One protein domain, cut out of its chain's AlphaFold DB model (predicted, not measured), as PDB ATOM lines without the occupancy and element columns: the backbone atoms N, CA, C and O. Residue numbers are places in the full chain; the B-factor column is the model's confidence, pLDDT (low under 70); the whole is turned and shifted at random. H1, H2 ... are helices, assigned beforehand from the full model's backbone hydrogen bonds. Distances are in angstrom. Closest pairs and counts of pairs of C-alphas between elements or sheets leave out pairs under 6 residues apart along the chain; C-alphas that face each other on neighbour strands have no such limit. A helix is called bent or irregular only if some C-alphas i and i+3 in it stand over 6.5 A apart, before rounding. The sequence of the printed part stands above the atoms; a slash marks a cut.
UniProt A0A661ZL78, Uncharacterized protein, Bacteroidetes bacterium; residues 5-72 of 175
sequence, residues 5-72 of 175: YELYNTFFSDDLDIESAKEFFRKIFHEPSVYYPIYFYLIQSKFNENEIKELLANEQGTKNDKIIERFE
ATOM      1  N   TYR A   5     188.303 254.693 167.816       73.44
ATOM      2  CA  TYR A   5     187.489 255.021 168.984       73.44
ATOM      3  C   TYR A   5     186.740 256.341 168.778       73.44
ATOM      4  O   TYR A   5     185.533 256.417 168.990       73.44
ATOM      5  N   GLU A   6     187.439 257.347 168.256       78.62
ATOM      6  CA  GLU A   6     186.859 258.649 167.933       78.62
ATOM      7  C   GLU A   6     185.763 258.535 166.860       78.62
ATOM      8  O   GLU A   6     184.735 259.184 167.008       78.62
ATOM      9  N   LEU A   7     185.902 257.631 165.876       81.31
ATOM     10  CA  LEU A   7     184.883 257.400 164.836       81.31
ATOM     11  C   LEU A   7     183.517 256.923 165.363       81.31
ATOM     12  O   LEU A   7     182.487 257.205 164.754       81.31
ATOM     13  N   TYR A   8     183.473 256.133 166.434       84.38
ATOM     14  CA  TYR A   8     182.185 255.696 166.987       84.38
ATOM     15  C   TYR A   8     181.651 256.695 168.010       84.38
ATOM     16  O   TYR A   8     180.444 256.890 168.092       84.38
ATOM     17  N   ASN A   9     182.529 257.371 168.751       84.56
ATOM     18  CA  ASN A   9     182.102 258.366 169.728       84.56
ATOM     19  C   ASN A   9     181.410 259.568 169.089       84.56
ATOM     20  O   ASN A   9     180.378 259.985 169.601       84.56
ATOM     21  N   THR A  10     181.929 260.082 167.971       87.00
ATOM     22  CA  THR A  10     181.299 261.191 167.230       87.00
ATOM     23  C   THR A  10     179.938 260.799 166.659       87.00
ATOM     24  O   THR A  10     179.015 261.606 166.668       87.00
ATOM     25  N   PHE A  11     179.774 259.540 166.237       89.38
ATOM     26  CA  PHE A  11     178.469 259.002 165.843       89.38
ATOM     27  C   PHE A  11     177.468 259.008 167.010       89.38
ATOM     28  O   PHE A  11     176.295 259.304 166.810       89.38
ATOM     29  N   PHE A  12     177.911 258.702 168.236       89.88
ATOM     30  CA  PHE A  12     177.034 258.718 169.411       89.88
ATOM     31  C   PHE A  12     176.748 260.120 169.958       89.88
ATOM     32  O   PHE A  12     175.696 260.313 170.569       89.88
ATOM     33  N   SER A  13     177.676 261.069 169.813       83.94
ATOM     34  CA  SER A  13     177.513 262.432 170.327       83.94
ATOM     35  C   SER A  13     176.777 263.364 169.370       83.94
ATOM     36  O   SER A  13     176.307 264.402 169.828       83.94
ATOM     37  N   ASP A  14     176.688 263.012 168.082       77.06
ATOM     38  CA  ASP A  14     176.210 263.899 167.006       77.06
ATOM     39  C   ASP A  14     176.947 265.257 166.985       77.06
ATOM     40  O   ASP A  14     176.433 266.279 166.541       77.06
ATOM     41  N   ASP A  15     178.178 265.267 167.505       79.75
ATOM     42  CA  ASP A  15     179.024 266.452 167.617       79.75
ATOM     43  C   ASP A  15     180.169 266.312 166.619       79.75
ATOM     44  O   ASP A  15     181.204 265.697 166.897       79.75
ATOM     45  N   LEU A  16     179.909 266.782 165.398       83.94
ATOM     46  CA  LEU A  16     180.841 266.689 164.291       83.94
ATOM     47  C   LEU A  16     180.686 267.873 163.336       83.94
ATOM     48  O   LEU A  16     179.637 268.060 162.720       83.94
ATOM     49  N   ASP A  17     181.751 268.654 163.170       87.88
ATOM     50  CA  ASP A  17     181.777 269.718 162.174       87.88
ATOM     51  C   ASP A  17     181.961 269.172 160.746       87.88
ATOM     52  O   ASP A  17     182.426 268.050 160.524       87.88
ATOM     53  N   ILE A  18     181.606 269.998 159.759       88.00
ATOM     54  CA  ILE A  18     181.599 269.630 158.337       88.00
ATOM     55  C   ILE A  18     182.984 269.181 157.849       88.00
ATOM     56  O   ILE A  18     183.080 268.218 157.087       88.00
ATOM     57  N   GLU A  19     184.058 269.860 158.253       87.12
ATOM     58  CA  GLU A  19     185.402 269.550 157.757       87.12
ATOM     59  C   GLU A  19     185.925 268.254 158.374       87.12
ATOM     60  O   GLU A  19     186.438 267.393 157.651       87.12
ATOM     61  N   SER A  20     185.675 268.044 159.667       86.25
ATOM     62  CA  SER A  20     185.931 266.758 160.318       86.25
ATOM     63  C   SER A  20     185.133 265.626 159.663       86.25
ATOM     64  O   SER A  20     185.686 264.560 159.397       86.25
ATOM     65  N   ALA A  21     183.859 265.844 159.318       86.81
ATOM     66  CA  ALA A  21     183.040 264.848 158.622       86.81
ATOM     67  C   ALA A  21     183.607 264.463 157.248       86.81
ATOM     68  O   ALA A  21     183.679 263.275 156.922       86.81
ATOM     69  N   LYS A  22     184.073 265.441 156.464       87.06
ATOM     70  CA  LYS A  22     184.752 265.194 155.179       87.06
ATOM     71  C   LYS A  22     186.044 264.401 155.363       87.06
ATOM     72  O   LYS A  22     186.307 263.470 154.600       87.06
ATOM     73  N   GLU A  23     186.856 264.760 156.356       84.75
ATOM     74  CA  GLU A  23     188.096 264.045 156.666       84.75
ATOM     75  C   GLU A  23     187.809 262.591 157.068       84.75
ATOM     76  O   GLU A  23     188.475 261.668 156.592       84.75
ATOM     77  N   PHE A  24     186.781 262.370 157.890       83.88
ATOM     78  CA  PHE A  24     186.374 261.034 158.312       83.88
ATOM     79  C   PHE A  24     185.852 260.180 157.182       83.88
ATOM     80  O   PHE A  24     186.273 259.030 157.048       83.88
ATOM     81  N   PHE A  25     184.981 260.743 156.351       82.44
ATOM     82  CA  PHE A  25     184.441 260.030 155.209       82.44
ATOM     83  C   PHE A  25     185.564 259.512 154.301       82.44
ATOM     84  O   PHE A  25     185.563 258.338 153.945       82.44
ATOM     85  N   ARG A  26     186.583 260.338 154.019       80.06
ATOM     86  CA  ARG A  26     187.768 259.927 153.243       80.06
ATOM     87  C   ARG A  26     188.564 258.817 153.935       80.06
ATOM     88  O   ARG A  26     188.920 257.827 153.308       80.06
ATOM     89  N   LYS A  27     188.804 258.937 155.245       79.50
ATOM     90  CA  LYS A  27     189.580 257.942 156.008       79.50
ATOM     91  C   LYS A  27     188.950 256.553 156.011       79.50
ATOM     92  O   LYS A  27     189.676 255.567 155.907       79.50
ATOM     93  N   ILE A  28     187.623 256.466 156.101       78.38
ATOM     94  CA  ILE A  28     186.888 255.194 156.188       78.38
ATOM     95  C   ILE A  28     187.235 254.235 155.037       78.38
ATOM     96  O   ILE A  28     187.293 253.023 155.255       78.38
ATOM     97  N   PHE A  29     187.512 254.737 153.830       73.19
ATOM     98  CA  PHE A  29     187.855 253.891 152.680       73.19
ATOM     99  C   PHE A  29     189.201 253.163 152.848       73.19
ATOM    100  O   PHE A  29     189.361 252.010 152.417       73.19
ATOM    101  N   HIS A  30     190.138 253.770 153.576       77.06
ATOM    102  CA  HIS A  30     191.453 253.196 153.856       77.06
ATOM    103  C   HIS A  30     191.470 252.279 155.091       77.06
ATOM    104  O   HIS A  30     192.403 251.494 155.262       77.06
ATOM    105  N   GLU A  31     190.423 252.296 155.917       77.06
ATOM    106  CA  GLU A  31     190.341 251.474 157.126       77.06
ATOM    107  C   GLU A  31     190.121 249.977 156.819       77.06
ATOM    108  O   GLU A  31     189.439 249.622 155.854       77.06
ATOM    109  N   PRO A  32     190.655 249.041 157.628       72.19
ATOM    110  CA  PRO A  32     190.588 247.609 157.333       72.19
ATOM    111  C   PRO A  32     189.185 247.022 157.533       72.19
ATOM    112  O   PRO A  32     188.850 245.999 156.933       72.19
ATOM    113  N   SER A  33     188.355 247.638 158.382       74.75
ATOM    114  CA  SER A  33     186.978 247.197 158.587       74.75
ATOM    115  C   SER A  33     186.050 247.809 157.555       74.75
ATOM    116  O   SER A  33     186.189 248.948 157.139       74.75
ATOM    117  N   VAL A  34     185.046 247.036 157.182       74.62
ATOM    118  CA  VAL A  34     183.940 247.526 156.379       74.62
ATOM    119  C   VAL A  34     182.883 248.182 157.287       74.62
ATOM    120  O   VAL A  34     182.242 249.139 156.897       74.62
ATOM    121  N   TYR A  35     182.746 247.779 158.548       81.81
ATOM    122  CA  TYR A  35     181.619 248.193 159.389       81.81
ATOM    123  C   TYR A  35     181.811 249.551 160.100       81.81
ATOM    124  O   TYR A  35     181.975 249.592 161.317       81.81
ATOM    125  N   TYR A  36     181.745 250.653 159.351       85.88
ATOM    126  CA  TYR A  36     181.664 252.024 159.881       85.88
ATOM    127  C   TYR A  36     180.305 252.678 159.582       85.88
ATOM    128  O   TYR A  36     179.667 252.276 158.604       85.88
ATOM    129  N   PRO A  37     179.845 253.651 160.392       88.12
ATOM    130  CA  PRO A  37     178.610 254.391 160.135       88.12
ATOM    131  C   PRO A  37     178.825 255.440 159.028       88.12
ATOM    132  O   PRO A  37     178.925 256.635 159.281       88.12
ATOM    133  N   ILE A  38     179.014 254.970 157.795       86.19
ATOM    134  CA  ILE A  38     179.425 255.779 156.640       86.19
ATOM    135  C   ILE A  38     178.382 256.850 156.286       86.19
ATOM    136  O   ILE A  38     178.763 257.939 155.855       86.19
ATOM    137  N   TYR A  39     177.088 256.565 156.449       85.75
ATOM    138  CA  TYR A  39     176.026 257.459 155.986       85.75
ATOM    139  C   TYR A  39     175.904 258.699 156.859       85.75
ATOM    140  O   TYR A  39     175.761 259.792 156.324       85.75
ATOM    141  N   PHE A  40     176.068 258.565 158.170       90.06
ATOM    142  CA  PHE A  40     176.174 259.675 159.104       90.06
ATOM    143  C   PHE A  40     177.249 260.670 158.656       90.06
ATOM    144  O   PHE A  40     176.972 261.851 158.463       90.06
ATOM    145  N   TYR A  41     178.464 260.181 158.389       88.19
ATOM    146  CA  TYR A  41     179.562 261.028 157.916       88.19
ATOM    147  C   TYR A  41     179.282 261.659 156.556       88.19
ATOM    148  O   TYR A  41     179.626 262.817 156.330       88.19
ATOM    149  N   LEU A  42     178.636 260.915 155.662       85.69
ATOM    150  CA  LEU A  42     178.245 261.418 154.354       85.69
ATOM    151  C   LEU A  42     177.256 262.585 154.475       85.69
ATOM    152  O   LEU A  42     177.480 263.629 153.868       85.69
ATOM    153  N   ILE A  43     176.221 262.455 155.307       86.56
ATOM    154  CA  ILE A  43     175.248 263.525 155.560       86.56
ATOM    155  C   ILE A  43     175.931 264.747 156.183       86.56
ATOM    156  O   ILE A  43     175.763 265.862 155.684       86.56
ATOM    157  N   GLN A  44     176.753 264.547 157.217       88.69
ATOM    158  CA  GLN A  44     177.402 265.656 157.925       88.69
ATOM    159  C   GLN A  44     178.463 266.377 157.079       88.69
ATOM    160  O   GLN A  44     178.673 267.579 157.235       88.69
ATOM    161  N   SER A  45     179.084 265.683 156.122       87.56
ATOM    162  CA  SER A  45     180.072 266.274 155.206       87.56
ATOM    163  C   SER A  45     179.488 267.303 154.233       87.56
ATOM    164  O   SER A  45     180.235 268.115 153.682       87.56
ATOM    165  N   LYS A  46     178.165 267.265 154.005       87.06
ATOM    166  CA  LYS A  46     177.453 268.074 153.004       87.06
ATOM    167  C   LYS A  46     178.057 267.992 151.595       87.06
ATOM    168  O   LYS A  46     177.959 268.958 150.838       87.06
ATOM    169  N   PHE A  47     178.670 266.860 151.238       82.94
ATOM    170  CA  PHE A  47     179.104 266.629 149.863       82.94
ATOM    171  C   PHE A  47     177.908 266.668 148.909       82.94
ATOM    172  O   PHE A  47     176.847 266.103 149.185       82.94
ATOM    173  N   ASN A  48     178.088 267.312 147.761       82.75
ATOM    174  CA  ASN A  48     177.131 267.235 146.666       82.75
ATOM    175  C   ASN A  48     177.285 265.913 145.892       82.75
ATOM    176  O   ASN A  48     178.308 265.236 145.986       82.75
ATOM    177  N   GLU A  49     176.285 265.537 145.091       75.25
ATOM    178  CA  GLU A  49     176.304 264.256 144.369       75.25
ATOM    179  C   GLU A  49     177.547 264.039 143.494       75.25
ATOM    180  O   GLU A  49     177.999 262.902 143.361       75.25
ATOM    181  N   ASN A  50     178.090 265.098 142.885       77.19
ATOM    182  CA  ASN A  50     179.276 264.986 142.036       77.19
ATOM    183  C   ASN A  50     180.521 264.701 142.879       77.19
ATOM    184  O   ASN A  50     181.289 263.815 142.519       77.19
ATOM    185  N   GLU A  51     180.670 265.370 144.024       81.12
ATOM    186  CA  GLU A  51     181.749 265.099 144.982       81.12
ATOM    187  C   GLU A  51     181.665 263.666 145.521       81.12
ATOM    188  O   GLU A  51     182.671 262.965 145.587       81.12
ATOM    189  N   ILE A  52     180.456 263.186 145.841       76.81
ATOM    190  CA  ILE A  52     180.242 261.802 146.289       76.81
ATOM    191  C   ILE A  52     180.643 260.815 145.187       76.81
ATOM    192  O   ILE A  52     181.351 259.845 145.456       76.81
ATOM    193  N   LYS A  53     180.216 261.054 143.939       73.06
ATOM    194  CA  LYS A  53     180.558 260.208 142.784       73.06
ATOM    195  C   LYS A  53     182.061 260.185 142.525       73.06
ATOM    196  O   LYS A  53     182.606 259.112 142.294       73.06
ATOM    197  N   GLU A  54     182.722 261.337 142.590       78.62
ATOM    198  CA  GLU A  54     184.167 261.459 142.405       78.62
ATOM    199  C   GLU A  54     184.936 260.710 143.501       78.62
ATOM    200  O   GLU A  54     185.831 259.924 143.196       78.62
ATOM    201  N   LEU A  55     184.533 260.861 144.766       73.75
ATOM    202  CA  LEU A  55     185.127 260.130 145.887       73.75
ATOM    203  C   LEU A  55     184.955 258.615 145.723       73.75
ATOM    204  O   LEU A  55     185.926 257.872 145.816       73.75
ATOM    205  N   LEU A  56     183.748 258.142 145.408       70.00
ATOM    206  CA  LEU A  56     183.495 256.712 145.208       70.00
ATOM    207  C   LEU A  56     184.226 256.135 143.984       70.00
ATOM    208  O   LEU A  56     184.600 254.961 144.001       70.00
ATOM    209  N   ALA A  57     184.423 256.933 142.929       67.38
ATOM    210  CA  ALA A  57     185.155 256.532 141.729       67.38
ATOM    211  C   ALA A  57     186.668 256.436 141.972       67.38
ATOM    212  O   ALA A  57     187.312 255.531 141.444       67.38
ATOM    213  N   ASN A  58     187.221 257.331 142.790       67.12
ATOM    214  CA  ASN A  58     188.641 257.340 143.136       67.12
ATOM    215  C   ASN A  58     188.999 256.255 144.164       67.12
ATOM    216  O   ASN A  58     190.096 255.706 144.125       67.12
ATOM    217  N   GLU A  59     188.055 255.878 145.027       64.56
ATOM    218  CA  GLU A  59     188.222 254.834 146.047       64.56
ATOM    219  C   GLU A  59     187.866 253.419 145.531       64.56
ATOM    220  O   GLU A  59     187.540 252.525 146.317       64.56
ATOM    221  N   GLN A  60     187.899 253.194 144.206       49.50
ATOM    222  CA  GLN A  60     187.545 251.917 143.569       49.50
ATOM    223  C   GLN A  60     188.413 250.746 144.066       49.50
ATOM    224  O   GLN A  60     189.489 250.440 143.556       49.50
ATOM    225  N   GLY A  61     187.871 250.026 145.044       54.47
ATOM    226  CA  GLY A  61     188.309 248.705 145.467       54.47
ATOM    227  C   GLY A  61     187.107 247.825 145.805       54.47
ATOM    228  O   GLY A  61     185.987 248.307 145.973       54.47
ATOM    229  N   THR A  62     187.347 246.523 145.993       51.94
ATOM    230  CA  THR A  62     186.348 245.477 146.336       51.94
ATOM    231  C   THR A  62     185.525 245.737 147.614       51.94
ATOM    232  O   THR A  62     184.726 244.897 148.031       51.94
ATOM    233  N   LYS A  63     185.732 246.878 148.282       58.03
ATOM    234  CA  LYS A  63     184.988 247.328 149.457       58.03
ATOM    235  C   LYS A  63     183.675 248.026 149.106       58.03
ATOM    236  O   LYS A  63     182.773 247.928 149.930       58.03
ATOM    237  N   ASN A  64     183.548 248.682 147.947       55.38
ATOM    238  CA  ASN A  64     182.338 249.443 147.601       55.38
ATOM    239  C   ASN A  64     181.113 248.536 147.447       55.38
ATOM    240  O   ASN A  64     180.096 248.789 148.087       55.38
ATOM    241  N   ASP A  65     181.237 247.415 146.737       55.62
ATOM    242  CA  ASP A  65     180.151 246.427 146.626       55.62
ATOM    243  C   ASP A  65     179.812 245.818 147.994       55.62
ATOM    244  O   ASP A  65     178.648 245.712 148.380       55.62
ATOM    245  N   LYS A  66     180.837 245.584 148.823       59.41
ATOM    246  CA  LYS A  66     180.669 245.144 150.212       59.41
ATOM    247  C   LYS A  66     180.071 246.211 151.126       59.41
ATOM    248  O   LYS A  66     179.641 245.840 152.205       59.41
ATOM    249  N   ILE A  67     180.075 247.510 150.800       59.19
ATOM    250  CA  ILE A  67     179.324 248.534 151.562       59.19
ATOM    251  C   ILE A  67     177.826 248.291 151.423       59.19
ATOM    252  O   ILE A  67     177.089 248.413 152.401       59.19
ATOM    253  N   ILE A  68     177.418 247.877 150.230       49.75
ATOM    254  CA  ILE A  68     176.027 247.710 149.822       49.75
ATOM    255  C   ILE A  68     175.499 246.327 150.236       49.75
ATOM    256  O   ILE A  68     174.386 246.223 150.737       49.75
ATOM    257  N   GLU A  69     176.315 245.276 150.135       53.78
ATOM    258  CA  GLU A  69     175.955 243.888 150.494       53.78
ATOM    259  C   GLU A  69     175.975 243.590 152.010       53.78
ATOM    260  O   GLU A  69     175.698 242.474 152.442       53.78
ATOM    261  N   ARG A  70     176.325 244.564 152.861       57.34
ATOM    262  CA  ARG A  70     176.571 244.379 154.311       57.34
ATOM    263  C   ARG A  70     175.383 243.891 155.140       57.34
ATOM    264  O   ARG A  70     175.602 243.488 156.287       57.34
ATOM    265  N   PHE A  71     174.172 243.975 154.605       54.72
ATOM    266  CA  PHE A  71     172.928 243.913 155.365       54.72
ATOM    267  C   PHE A  71     172.035 242.783 154.847       54.72
ATOM    268  O   PHE A  71     170.973 243.014 154.281       54.72
ATOM    269  N   GLU A  72     172.483 241.539 155.015       48.38
ATOM    270  CA  GLU A  72     171.583 240.391 154.897       48.38
ATOM    271  C   GLU A  72     170.687 240.342 156.143       48.38
ATOM    272  O   GLU A  72     171.167 240.106 157.258       48.38
TER     273      GLU A  72
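What this domain is: This is residues 5 to 72 of the 175 residues of an uncharacterized protein of Bacteroidetes bacterium (UniProt A0A661ZL78). A two-helix hairpin, H2 and H3, makes the middle of this domain, and three more helices, each shorter than H2, are set round it with few contacts: H1 on one side, H4 on the other, and H5 near the end of H2 at Phe 29. H2 and H3 are the one pair of helices that clearly touch. The printed part has 68 residues with five named helices in the order H1, H2, H3, H4, H5 and no named strand, and its class is all helix. The whole is compact, with a radius of gyration of the C-alphas of 11.8 A, and rounded, with spans of 30 by 27 by 20 A.

Where its parts are: The longest helix is H2, residues 18 to 30, 19.7 A from first to last C-alpha; it begins at C-alpha 18 at (181.599, 269.630, 158.337). It is neither bent nor irregular, but only just: C-alphas 26 and 29 are 6.1 A apart. H3 is residues 38 to 45, 10.6 A long. H1 is residues 5 to 13, 12.5 A, and its C-alpha 5 is at (187.489, 255.021, 168.984). H4 is residues 49 to 58, 14.2 A. H5 is residues 63 to 68, 9.0 A, and ends at C-alpha 68 at (176.027, 247.710, 149.822).

How they stand to each other: H2 and H3 form a helical hairpin and touch, at a shallow tilt of 32 degrees, opposite ways; their closest C-alphas, of Ala 21 and Ser 45, are 4.7 A apart. H1 is close to H2 but not clearly touching, the closest C-alphas being those of Leu 7 and Phe 24 at 7.6 A. H1 is also close to H3 but not clearly touching, with the C-alphas of Phe 11 and Phe 40 closest at 7.2 A and a steep tilt of 69 degrees, only just short of about perpendicular. H4 is close to H2 but not clearly touching, at a shallow tilt of 30 degrees, the same way; the closest C-alphas, of Arg 26 and Leu 55, are 7.8 A apart. H3 and H4 are only just apart, their closest C-alphas being 8.3 A from each other. H5 is close to H4 but not clearly touching, with the C-alphas of Leu 56 and Asn 64 closest at 7.7 A, and H1 and H5 are apart. Every O i to N i+4 pair is within hydrogen-bond range in H3 and H4; the counts are 4 of 5 in H1, 7 of 9 in H2 and 1 of 2 in H5.

The domain as a whole: The two C-alphas farthest apart, those of Glu 19 and Glu 72, are 32.4 A apart. The printed part has no cut and no long link; the link from H2 to H3 is short and the other three are tight. The mean pLDDT of the printed part is 76.1, and residues 57 to 72 are under 70.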